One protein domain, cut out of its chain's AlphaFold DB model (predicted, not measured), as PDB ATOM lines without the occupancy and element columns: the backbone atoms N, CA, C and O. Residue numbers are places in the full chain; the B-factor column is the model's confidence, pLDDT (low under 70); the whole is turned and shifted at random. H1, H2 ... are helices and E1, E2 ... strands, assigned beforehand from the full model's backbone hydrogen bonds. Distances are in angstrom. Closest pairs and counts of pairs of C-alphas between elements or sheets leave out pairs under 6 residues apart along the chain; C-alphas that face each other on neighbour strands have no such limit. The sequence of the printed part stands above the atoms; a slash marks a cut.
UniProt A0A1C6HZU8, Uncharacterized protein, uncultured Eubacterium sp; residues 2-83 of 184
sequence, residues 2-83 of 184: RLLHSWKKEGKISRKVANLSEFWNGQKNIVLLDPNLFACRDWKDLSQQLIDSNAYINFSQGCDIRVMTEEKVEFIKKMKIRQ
ATOM      1  N   ARG A   2      -7.840 -30.066 -16.820       73.81
ATOM      2  CA  ARG A   2      -6.532 -29.544 -16.404       73.81
ATOM      3  C   ARG A   2      -5.519 -29.903 -17.484       73.81
ATOM      4  O   ARG A   2      -5.396 -31.076 -17.809       73.81
ATOM      5  N   LEU A   3      -4.847 -28.904 -18.032       74.12
ATOM      6  CA  LEU A   3      -3.772 -29.061 -19.016       74.12
ATOM      7  C   LEU A   3      -2.389 -28.939 -18.358       74.12
ATOM      8  O   LEU A   3      -1.369 -29.287 -18.956       74.12
ATOM      9  N   LEU A   4      -2.355 -28.459 -17.110       67.94
ATOM     10  CA  LEU A   4      -1.154 -28.261 -16.319       67.94
ATOM     11  C   LEU A   4      -1.168 -29.134 -15.061       67.94
ATOM     12  O   LEU A   4      -2.203 -29.396 -14.446       67.94
ATOM     13  N   HIS A   5       0.030 -29.520 -14.627       55.84
ATOM     14  CA  HIS A   5       0.260 -30.043 -13.284       55.84
ATOM     15  C   HIS A   5       1.215 -29.119 -12.523       55.84
ATOM     16  O   HIS A   5       2.215 -28.644 -13.071       55.84
ATOM     17  N   SER A   6       0.907 -28.869 -11.249       48.28
ATOM     18  CA  SER A   6       1.778 -28.164 -10.306       48.28
ATOM     19  C   SER A   6       2.154 -29.142  -9.197       48.28
ATOM     20  O   SER A   6       1.283 -29.687  -8.519       48.28
ATOM     21  N   TRP A   7       3.452 -29.408  -9.042       37.22
ATOM     22  CA  TRP A   7       3.953 -30.263  -7.971       37.22
ATOM     23  C   TRP A   7       3.915 -29.495  -6.642       37.22
ATOM     24  O   TRP A   7       4.620 -28.498  -6.493       37.22
ATOM     25  N   LYS A   8       3.127 -30.009  -5.684       40.34
ATOM     26  CA  LYS A   8       2.873 -29.488  -4.322       40.34
ATOM     27  C   LYS A   8       2.166 -28.124  -4.256       40.34
ATOM     28  O   LYS A   8       2.308 -27.274  -5.129       40.34
ATOM     29  N   LYS A   9       1.388 -27.943  -3.175       41.41
ATOM     30  CA  LYS A   9       0.799 -26.657  -2.767       41.41
ATOM     31  C   LYS A   9       1.894 -25.582  -2.898       41.41
ATOM     32  O   LYS A   9       2.881 -25.653  -2.180       41.41
ATOM     33  N   GLU A  10       1.731 -24.675  -3.863       48.09
ATOM     34  CA  GLU A  10       2.630 -23.542  -4.164       48.09
ATOM     35  C   GLU A  10       3.974 -23.850  -4.886       48.09
ATOM     36  O   GLU A  10       4.979 -23.171  -4.677       48.09
ATOM     37  N   GLY A  11       4.023 -24.828  -5.802       44.25
ATOM     38  CA  GLY A  11       5.200 -25.098  -6.650       44.25
ATOM     39  C   GLY A  11       5.383 -24.135  -7.841       44.25
ATOM     40  O   GLY A  11       4.578 -24.122  -8.771       44.25
ATOM     41  N   LYS A  12       6.498 -23.382  -7.843       51.22
ATOM     42  CA  LYS A  12       6.879 -22.228  -8.701       51.22
ATOM     43  C   LYS A  12       6.866 -22.399 -10.238       51.22
ATOM     44  O   LYS A  12       7.145 -21.427 -10.935       51.22
ATOM     45  N   ILE A  13       6.584 -23.579 -10.798       56.81
ATOM     46  CA  ILE A  13       6.607 -23.810 -12.255       56.81
ATOM     47  C   ILE A  13       5.492 -24.785 -12.641       56.81
ATOM     48  O   ILE A  13       5.533 -25.959 -12.275       56.81
ATOM     49  N   SER A  14       4.512 -24.310 -13.413       61.59
ATOM     50  CA  SER A  14       3.520 -25.180 -14.055       61.59
ATOM     51  C   SER A  14       4.119 -25.806 -15.313       61.59
ATOM     52  O   SER A  14       4.741 -25.097 -16.109       61.59
ATOM     53  N   ARG A  15       3.934 -27.115 -15.502       69.38
ATOM     54  CA  ARG A  15       4.357 -27.844 -16.709       69.38
ATOM     55  C   ARG A  15       3.134 -28.376 -17.443       69.38
ATOM     56  O   ARG A  15       2.188 -28.818 -16.786       69.38
ATOM     57  N   LYS A  16       3.164 -28.336 -18.776       77.19
ATOM     58  CA  LYS A  16       2.178 -29.023 -19.608       77.19
ATOM     59  C   LYS A  16       2.236 -30.520 -19.326       77.19
ATOM     60  O   LYS A  16       3.318 -31.099 -19.281       77.19
ATOM     61  N   VAL A  17       1.071 -31.120 -19.112       76.25
ATOM     62  CA  VAL A  17       0.943 -32.570 -18.887       76.25
ATOM     63  C   VAL A  17       0.009 -33.251 -19.873       76.25
ATOM     64  O   VAL A  17      -0.028 -34.473 -19.893       76.25
ATOM     65  N   ALA A  18      -0.718 -32.474 -20.676       74.25
ATOM     66  CA  ALA A  18      -1.622 -32.988 -21.689       74.25
ATOM     67  C   ALA A  18      -1.878 -31.948 -22.785       74.25
ATOM     68  O   ALA A  18      -1.790 -30.735 -22.555       74.25
ATOM     69  N   ASN A  19      -2.225 -32.431 -23.971       82.69
ATOM     70  CA  ASN A  19      -2.851 -31.655 -25.032       82.69
ATOM     71  C   ASN A  19      -4.362 -31.540 -24.817       82.69
ATOM     72  O   ASN A  19      -4.993 -32.358 -24.150       82.69
ATOM     73  N   LEU A  20      -4.964 -30.539 -25.452       83.31
ATOM     74  CA  LEU A  20      -6.408 -30.360 -25.462       83.31
ATOM     75  C   LEU A  20      -7.128 -31.584 -26.052       83.31
ATOM     76  O   LEU A  20      -8.140 -32.016 -25.501       83.31
ATOM     77  N   SER A  21      -6.583 -32.172 -27.120       82.19
ATOM     78  CA  SER A  21      -7.151 -33.334 -27.821       82.19
ATOM     79  C   SER A  21      -7.273 -34.596 -26.963       82.19
ATOM     80  O   SER A  21      -8.056 -35.476 -27.297       82.19
ATOM     81  N   GLU A  22      -6.549 -34.686 -25.846       84.00
ATOM     82  CA  GLU A  22      -6.636 -35.832 -24.932       84.00
ATOM     83  C   GLU A  22      -7.958 -35.857 -24.148       84.00
ATOM     84  O   GLU A  22      -8.391 -36.912 -23.691       84.00
ATOM     85  N   PHE A  23      -8.622 -34.704 -24.002       82.62
ATOM     86  CA  PHE A  23      -9.857 -34.574 -23.219       82.62
ATOM     87  C   PHE A  23     -11.012 -33.922 -23.980       82.62
ATOM     88  O   PHE A  23     -12.166 -34.020 -23.557       82.62
ATOM     89  N   TRP A  24     -10.713 -33.199 -25.055       87.00
ATOM     90  CA  TRP A  24     -11.682 -32.453 -25.845       87.00
ATOM     91  C   TRP A  24     -11.880 -33.103 -27.208       87.00
ATOM     92  O   TRP A  24     -10.926 -33.394 -27.921       87.00
ATOM     93  N   ASN A  25     -13.146 -33.273 -27.576       88.81
ATOM     94  CA  ASN A  25     -13.585 -33.874 -28.827       88.81
ATOM     95  C   ASN A  25     -14.748 -33.052 -29.417       88.81
ATOM     96  O   ASN A  25     -15.872 -33.535 -29.547       88.81
ATOM     97  N   GLY A  26     -14.512 -31.759 -29.669       89.19
ATOM     98  CA  GLY A  26     -15.486 -30.880 -30.333       89.19
ATOM     99  C   GLY A  26     -16.535 -30.212 -29.432       89.19
ATOM    100  O   GLY A  26     -17.480 -29.603 -29.938       89.19
ATOM    101  N   GLN A  27     -16.422 -30.287 -28.101       94.50
ATOM    102  CA  GLN A  27     -17.383 -29.627 -27.208       94.50
ATOM    103  C   GLN A  27     -17.358 -28.099 -27.380       94.50
ATOM    104  O   GLN A  27     -16.301 -27.472 -27.398       94.50
ATOM    105  N   LYS A  28     -18.541 -27.471 -27.404       94.00
ATOM    106  CA  LYS A  28     -18.696 -26.018 -27.623       94.00
ATOM    107  C   LYS A  28     -18.096 -25.136 -26.525       94.00
ATOM    108  O   LYS A  28     -17.905 -23.943 -26.755       94.00
ATOM    109  N   ASN A  29     -17.853 -25.682 -25.334       94.81
ATOM    110  CA  ASN A  29     -17.334 -24.947 -24.184       94.81
ATOM    111  C   ASN A  29     -16.210 -25.745 -23.518       94.81
ATOM    112  O   ASN A  29     -16.351 -26.947 -23.302       94.81
ATOM    113  N   ILE A  30     -15.140 -25.057 -23.130       94.44
ATOM    114  CA  ILE A  30     -14.009 -25.608 -22.383       94.44
ATOM    115  C   ILE A  30     -13.885 -24.833 -21.075       94.44
ATOM    116  O   ILE A  30     -13.739 -23.612 -21.079       94.44
ATOM    117  N   VAL A  31     -13.907 -25.543 -19.947       92.44
ATOM    118  CA  VAL A  31     -13.603 -24.966 -18.630       92.44
ATOM    119  C   VAL A  31     -12.189 -25.371 -18.230       92.44
ATOM    120  O   VAL A  31     -11.915 -26.558 -18.027       92.44
ATOM    121  N   LEU A  32     -11.301 -24.387 -18.113       90.56
ATOM    122  CA  LEU A  32      -9.924 -24.570 -17.668       90.56
ATOM    123  C   LEU A  32      -9.852 -24.457 -16.151       90.56
ATOM    124  O   LEU A  32     -10.293 -23.465 -15.564       90.56
ATOM    125  N   LEU A  33      -9.302 -25.493 -15.524       85.06
ATOM    126  CA  LEU A  33      -9.108 -25.578 -14.074       85.06
ATOM    127  C   LEU A  33      -7.678 -25.215 -13.653       85.06
ATOM    128  O   LEU A  33      -7.350 -25.296 -12.470       85.06
ATOM    129  N   ASP A  34      -6.828 -24.847 -14.609       79.00
ATOM    130  CA  ASP A  34      -5.433 -24.507 -14.367       79.00
ATOM    131  C   ASP A  34      -5.315 -23.055 -13.886       79.00
ATOM    132  O   ASP A  34      -5.697 -22.139 -14.620       79.00
ATOM    133  N   PRO A  35      -4.768 -22.802 -12.684       67.50
ATOM    134  CA  PRO A  35      -4.757 -21.461 -12.107       67.50
ATOM    135  C   PRO A  35      -3.858 -20.482 -12.872       67.50
ATOM    136  O   PRO A  35      -4.086 -19.283 -12.809       67.50
ATOM    137  N   ASN A  36      -2.849 -20.969 -13.606       74.88
ATOM    138  CA  ASN A  36      -1.829 -20.123 -14.229       74.88
ATOM    139  C   ASN A  36      -1.370 -20.636 -15.607       74.88
ATOM    140  O   ASN A  36      -0.172 -20.820 -15.830       74.88
ATOM    141  N   LEU A  37      -2.303 -20.827 -16.553       87.12
ATOM    142  CA  LEU A  37      -1.977 -21.188 -17.948       87.12
ATOM    143  C   LEU A  37      -0.834 -20.324 -18.514       87.12
ATOM    144  O   LEU A  37       0.154 -20.835 -19.028       87.12
ATOM    145  N   PHE A  38      -0.941 -19.009 -18.328       89.62
ATOM    146  CA  PHE A  38      -0.014 -18.011 -18.866       89.62
ATOM    147  C   PHE A  38       1.339 -17.914 -18.144       89.62
ATOM    148  O   PHE A  38       2.211 -17.167 -18.599       89.62
ATOM    149  N   ALA A  39       1.532 -18.629 -17.032       87.19
ATOM    150  CA  ALA A  39       2.825 -18.723 -16.349       87.19
ATOM    151  C   ALA A  39       3.621 -19.977 -16.754       87.19
ATOM    152  O   ALA A  39       4.803 -20.082 -16.435       87.19
ATOM    153  N   CYS A  40       2.990 -20.936 -17.439       86.50
ATOM    154  CA  CYS A  40       3.669 -22.113 -17.973       86.50
ATOM    155  C   CYS A  40       4.573 -21.728 -19.154       86.50
ATOM    156  O   CYS A  40       4.256 -20.807 -19.899       86.50
ATOM    157  N   ARG A  41       5.683 -22.448 -19.360       86.88
ATOM    158  CA  ARG A  41       6.551 -22.260 -20.540       86.88
ATOM    159  C   ARG A  41       5.811 -22.561 -21.845       86.88
ATOM    160  O   ARG A  41       5.971 -21.832 -22.816       86.88
ATOM    161  N   ASP A  42       4.932 -23.556 -21.811       89.38
ATOM    162  CA  ASP A  42       4.164 -24.036 -22.964       89.38
ATOM    163  C   ASP A  42       2.856 -23.257 -23.177       89.38
ATOM    164  O   ASP A  42       1.979 -23.692 -23.925       89.38
ATOM    165  N   TRP A  43       2.690 -22.098 -22.517       93.50
ATOM    166  CA  TRP A  43       1.456 -21.309 -22.579       93.50
ATOM    167  C   TRP A  43       1.035 -20.996 -24.017       93.50
ATOM    168  O   TRP A  43      -0.161 -20.947 -24.295       93.50
ATOM    169  N   LYS A  44       2.002 -20.775 -24.916       95.38
ATOM    170  CA  LYS A  44       1.764 -20.376 -26.305       95.38
ATOM    171  C   LYS A  44       1.142 -21.508 -27.114       95.38
ATOM    172  O   LYS A  44       0.123 -21.294 -27.760       95.38
ATOM    173  N   ASP A  45       1.709 -22.705 -27.012       94.38
ATOM    174  CA  ASP A  45       1.184 -23.907 -27.659       94.38
ATOM    175  C   ASP A  45      -0.221 -24.244 -27.136       94.38
ATOM    176  O   ASP A  45      -1.163 -24.367 -27.914       94.38
ATOM    177  N   LEU A  46      -0.407 -24.258 -25.812       94.31
ATOM    178  CA  LEU A  46      -1.727 -24.490 -25.220       94.31
ATOM    179  C   LEU A  46      -2.741 -23.416 -25.636       94.31
ATOM    180  O   LEU A  46      -3.901 -23.724 -25.900       94.31
ATOM    181  N   SER A  47      -2.316 -22.155 -25.727       95.56
ATOM    182  CA  SER A  47      -3.174 -21.065 -26.195       95.56
ATOM    183  C   SER A  47      -3.572 -21.240 -27.657       95.56
ATOM    184  O   SER A  47      -4.721 -20.970 -27.996       95.56
ATOM    185  N   GLN A  48      -2.658 -21.718 -28.505       97.25
ATOM    186  CA  GLN A  48      -2.951 -22.010 -29.904       97.25
ATOM    187  C   GLN A  48      -4.002 -23.121 -30.020       97.25
ATOM    188  O   GLN A  48      -5.015 -22.918 -30.679       97.25
ATOM    189  N   GLN A  49      -3.860 -24.213 -29.264       95.44
ATOM    190  CA  GLN A  49      -4.861 -25.289 -29.234       95.44
ATOM    191  C   GLN A  49      -6.252 -24.787 -28.814       95.44
ATOM    192  O   GLN A  49      -7.266 -25.185 -29.387       95.44
ATOM    193  N   LEU A  50      -6.324 -23.883 -27.831       96.12
ATOM    194  CA  LEU A  50      -7.593 -23.284 -27.402       96.12
ATOM    195  C   LEU A  50      -8.213 -22.395 -28.489       96.12
ATOM    196  O   LEU A  50      -9.432 -22.406 -28.649       96.12
ATOM    197  N   ILE A  51      -7.399 -21.646 -29.237       97.25
ATOM    198  CA  ILE A  51      -7.855 -20.848 -30.385       97.25
ATOM    199  C   ILE A  51      -8.396 -21.774 -31.481       97.25
ATOM    200  O   ILE A  51      -9.533 -21.595 -31.920       97.25
ATOM    201  N   ASP A  52      -7.627 -22.796 -31.851       97.06
ATOM    202  CA  ASP A  52      -7.952 -23.728 -32.935       97.06
ATOM    203  C   ASP A  52      -9.201 -24.561 -32.623       97.06
ATOM    204  O   ASP A  52      -9.980 -24.883 -33.520       97.06
ATOM    205  N   SER A  53      -9.460 -24.839 -31.340       96.12
ATOM    206  CA  SER A  53     -10.677 -25.532 -30.899       96.12
ATOM    207  C   SER A  53     -11.969 -24.792 -31.257       96.12
ATOM    208  O   SER A  53     -13.043 -25.394 -31.304       96.12
ATOM    209  N   ASN A  54     -11.894 -23.468 -31.457       95.81
ATOM    210  CA  ASN A  54     -13.026 -22.582 -31.728       95.81
ATOM    211  C   ASN A  54     -14.161 -22.646 -30.673       95.81
ATOM    212  O   ASN A  54     -15.272 -22.143 -30.908       95.81
ATOM    213  N   ALA A  55     -13.891 -23.253 -29.512       96.50
ATOM    214  CA  ALA A  55     -14.802 -23.404 -28.389       96.50
ATOM    215  C   ALA A  55     -14.800 -22.152 -27.504       96.50
ATOM    216  O   ALA A  55     -13.836 -21.387 -27.466       96.50
ATOM    217  N   TYR A  56     -15.879 -21.943 -26.750       97.12
ATOM    218  CA  TYR A  56     -15.908 -20.906 -25.724       97.12
ATOM    219  C   TYR A  56     -15.046 -21.311 -24.530       97.12
ATOM    220  O   TYR A  56     -15.297 -22.336 -23.896       97.12
ATOM    221  N   ILE A  57     -14.058 -20.484 -24.200       96.00
ATOM    222  CA  ILE A  57     -13.102 -20.753 -23.128       96.00
ATOM    223  C   ILE A  57     -13.556 -20.053 -21.848       96.00
ATOM    224  O   ILE A  57     -13.803 -18.843 -21.831       96.00
ATOM    225  N   ASN A  58     -13.651 -20.824 -20.768       93.94
ATOM    226  CA  ASN A  58     -13.929 -20.354 -19.420       93.94
ATOM    227  C   ASN A  58     -12.715 -20.620 -18.522       93.94
ATOM    228  O   ASN A  58     -12.418 -21.768 -18.183       93.94
ATOM    229  N   PHE A  59     -12.039 -19.549 -18.115       92.12
ATOM    230  CA  PHE A  59     -11.013 -19.600 -17.078       92.12
ATOM    231  C   PHE A  59     -11.705 -19.615 -15.716       92.12
ATOM    232  O   PHE A  59     -12.193 -18.589 -15.250       92.12
ATOM    233  N   SER A  60     -11.762 -20.788 -15.076       87.69
ATOM    234  CA  SER A  60     -12.469 -20.937 -13.793       87.69
ATOM    235  C   SER A  60     -11.797 -20.201 -12.627       87.69
ATOM    236  O   SER A  60     -12.422 -20.007 -11.588       87.69
ATOM    237  N   GLN A  61     -10.532 -19.810 -12.793       84.75
ATOM    238  CA  GLN A  61      -9.721 -19.094 -11.811       84.75
ATOM    239  C   GLN A  61      -9.294 -17.728 -12.360       84.75
ATOM    240  O   GLN A  61      -9.275 -17.510 -13.574       84.75
ATOM    241  N   GLY A  62      -8.934 -16.812 -11.458       87.00
ATOM    242  CA  GLY A  62      -8.368 -15.521 -11.841       87.00
ATOM    243  C   GLY A  62      -6.991 -15.692 -12.482       87.00
ATOM    244  O   GLY A  62      -6.099 -16.274 -11.877       87.00
ATOM    245  N   CYS A  63      -6.810 -15.172 -13.693       91.81
ATOM    246  CA  CYS A  63      -5.507 -15.077 -14.333       91.81
ATOM    247  C   CYS A  63      -4.604 -14.096 -13.572       91.81
ATOM    248  O   CYS A  63      -5.061 -13.068 -13.067       91.81
ATOM    249  N   ASP A  64      -3.305 -14.376 -13.543       91.00
ATOM    250  CA  ASP A  64      -2.321 -13.467 -12.965       91.00
ATOM    251  C   ASP A  64      -1.940 -12.369 -13.974       91.00
ATOM    252  O   ASP A  64      -1.315 -12.626 -15.007       91.00
ATOM    253  N   ILE A  65      -2.307 -11.120 -13.677       94.12
ATOM    254  CA  ILE A  65      -1.979  -9.971 -14.531       94.12
ATOM    255  C   ILE A  65      -0.465  -9.705 -14.582       94.12
ATOM    256  O   ILE A  65       0.040  -9.188 -15.581       94.12
ATOM    257  N   ARG A  66       0.298 -10.101 -13.551       92.62
ATOM    258  CA  ARG A  66       1.744  -9.840 -13.441       92.62
ATOM    259  C   ARG A  66       2.520 -10.520 -14.560       92.62
ATOM    260  O   ARG A  66       3.443  -9.922 -15.115       92.62
ATOM    261  N   VAL A  67       2.099 -11.719 -14.964       92.50
ATOM    262  CA  VAL A  67       2.741 -12.484 -16.047       92.50
ATOM    263  C   VAL A  67       2.237 -12.107 -17.442       92.50
ATOM    264  O   VAL A  67       2.714 -12.671 -18.431       92.50
ATOM    265  N   MET A  68       1.288 -11.171 -17.548       94.06
ATOM    266  CA  MET A  68       0.706 -10.766 -18.822       94.06
ATOM    267  C   MET A  68       1.687  -9.907 -19.633       94.06
ATOM    268  O   MET A  68       2.242  -8.919 -19.137       94.06
ATOM    269  N   THR A  69       1.891 -10.307 -20.886       96.06
ATOM    270  CA  THR A  69       2.705  -9.626 -21.903       96.06
ATOM    271  C   THR A  69       1.818  -9.261 -23.088       96.06
ATOM    272  O   THR A  69       0.739  -9.830 -23.236       96.06
ATOM    273  N   GLU A  70       2.265  -8.347 -23.950       97.69
ATOM    274  CA  GLU A  70       1.518  -7.972 -25.163       97.69
ATOM    275  C   GLU A  70       1.161  -9.189 -26.023       97.69
ATOM    276  O   GLU A  70       0.011  -9.356 -26.414       97.69
ATOM    277  N   GLU A  71       2.123 -10.096 -26.225       97.75
ATOM    278  CA  GLU A  71       1.913 -11.334 -26.978       97.75
ATOM    279  C   GLU A  71       0.781 -12.179 -26.374       97.75
ATOM    280  O   GLU A  71      -0.116 -12.623 -27.087       97.75
ATOM    281  N   LYS A  72       0.759 -12.349 -25.046       97.19
ATOM    282  CA  LYS A  72      -0.304 -13.100 -24.362       97.19
ATOM    283  C   LYS A  72      -1.670 -12.442 -24.544       97.19
ATOM    284  O   LYS A  72      -2.658 -13.149 -24.735       97.19
ATOM    285  N   VAL A  73      -1.731 -11.110 -24.531       97.50
ATOM    286  CA  VAL A  73      -2.975 -10.372 -24.791       97.50
ATOM    287  C   VAL A  73      -3.479 -10.620 -26.213       97.50
ATOM    288  O   VAL A  73      -4.677 -10.838 -26.397       97.50
ATOM    289  N   GLU A  74      -2.595 -10.673 -27.210       98.19
ATOM    290  CA  GLU A  74      -2.994 -10.992 -28.587       98.19
ATOM    291  C   GLU A  74      -3.540 -12.419 -28.734       98.19
ATOM    292  O   GLU A  74      -4.519 -12.628 -29.451       98.19
ATOM    293  N   PHE A  75      -2.992 -13.398 -28.010       97.94
ATOM    294  CA  PHE A  75      -3.581 -14.743 -27.953       97.94
ATOM    295  C   PHE A  75      -4.958 -14.733 -27.279       97.94
ATOM    296  O   PHE A  75      -5.913 -15.297 -27.813       97.94
ATOM    297  N   ILE A  76      -5.098 -14.036 -26.150       96.75
ATOM    298  CA  ILE A  76      -6.375 -13.886 -25.435       96.75
ATOM    299  C   ILE A  76      -7.455 -13.262 -26.330       96.75
ATOM    300  O   ILE A  76      -8.603 -13.703 -26.302       96.75
ATOM    301  N   LYS A  77      -7.106 -12.266 -27.153       97.31
ATOM    302  CA  LYS A  77      -8.041 -11.618 -28.090       97.31
ATOM    303  C   LYS A  77      -8.582 -12.572 -29.157       97.31
ATOM    304  O   LYS A  77      -9.716 -12.389 -29.593       97.31
ATOM    305  N   LYS A  78      -7.795 -13.574 -29.559       98.00
ATOM    306  CA  LYS A  78      -8.177 -14.583 -30.561       98.00
ATOM    307  C   LYS A  78      -9.068 -15.691 -29.989       98.00
ATOM    308  O   LYS A  78      -9.790 -16.339 -30.739       98.00
ATOM    309  N   MET A  79      -9.051 -15.907 -28.674       97.25
ATOM    310  CA  MET A  79      -9.893 -16.909 -28.017       97.25
ATOM    311  C   MET A  79     -11.350 -16.440 -27.883       97.25
ATOM    312  O   MET A  79     -11.633 -15.277 -27.575       97.25
ATOM    313  N   LYS A  80     -12.312 -17.369 -27.985       96.94
ATOM    314  CA  LYS A  80     -13.724 -17.089 -27.673       96.94
ATOM    315  C   LYS A  80     -13.964 -17.046 -26.165       96.94
ATOM    316  O   LYS A  80     -14.449 -17.995 -25.556       96.94
ATOM    317  N   ILE A  81     -13.655 -15.910 -25.556       95.94
ATOM    318  CA  ILE A  81     -13.843 -15.687 -24.119       95.94
ATOM    319  C   ILE A  81     -15.084 -14.823 -23.890       95.94
ATOM    320  O   ILE A  81     -15.195 -13.725 -24.444       95.94
ATOM    321  N   ARG A  82     -16.005 -15.296 -23.041       94.19
ATOM    322  CA  ARG A  82     -17.155 -14.491 -22.583       94.19
ATOM    323  C   ARG A  82     -16.735 -13.473 -21.528       94.19
ATOM    324  O   ARG A  82     -17.101 -12.307 -21.626       94.19
ATOM    325  N   GLN A  83     -15.946 -13.924 -20.559       94.75
ATOM    326  CA  GLN A  83     -15.447 -13.120 -19.452       94.75
ATOM    327  C   GLN A  83     -14.081 -13.651 -19.018       94.75
ATOM    328  O   GLN A  83     -13.862 -14.860 -18.999       94.75
TER     329      GLN A  83
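What this domain is: This is residues 2 to 83 of the 184 residues of an uncharacterized protein of uncultured Eubacterium sp (UniProt A0A1C6HZU8). A domain with little regular structure: two short strands side by side, E1 and E2, and two helices side by side, H1 and H2, with a long loop, residues 2 to 28, making the side away from H2. The 82 printed residues hold E1, H1, E2 and H2 in that order, a mixed class with 27 residues in named elements; the sheet E1, E2 is parallel. It is compact, radius of gyration of the C-alphas 12.1 A, spanning 32 by 28 by 20 A.

How they stand to each other: E1, residues 29 to 32, and E2, residues 56 to 59, are parallel at 19 degrees, with N 30 and O 56 2.8 A apart, within hydrogen-bond range. With H1, residues 43 to 52, they form a strand-helix-strand unit, parallel neighbour strands joined through a helix, its crossover right-handed. H1 and H2, residues 70 to 78, touch, closest C-alphas Ile 51 and Lys 78 at 6.3 A, at a shallow tilt of 20 degrees, the same way. E1 and H2 are apart. In H1 and H2 every O i to N i+4 pair is within hydrogen-bond range.

Where its parts are: E1 begins at C-alpha 29 (-17.334, -24.947, -24.184) and measures 9.9 A, E2 10.0 A. H1 measures 14.2 A; H2, 12.9 A, ends at C-alpha 78 (-8.177, -14.583, -30.561).

The domain as a whole: The C-alphas of Glu 10 and Gly 26, the two farthest apart, are 32.7 A apart. The printed part has no cut and no long link. The pLDDT is under 70 at residues 4 to 15 and residue 35.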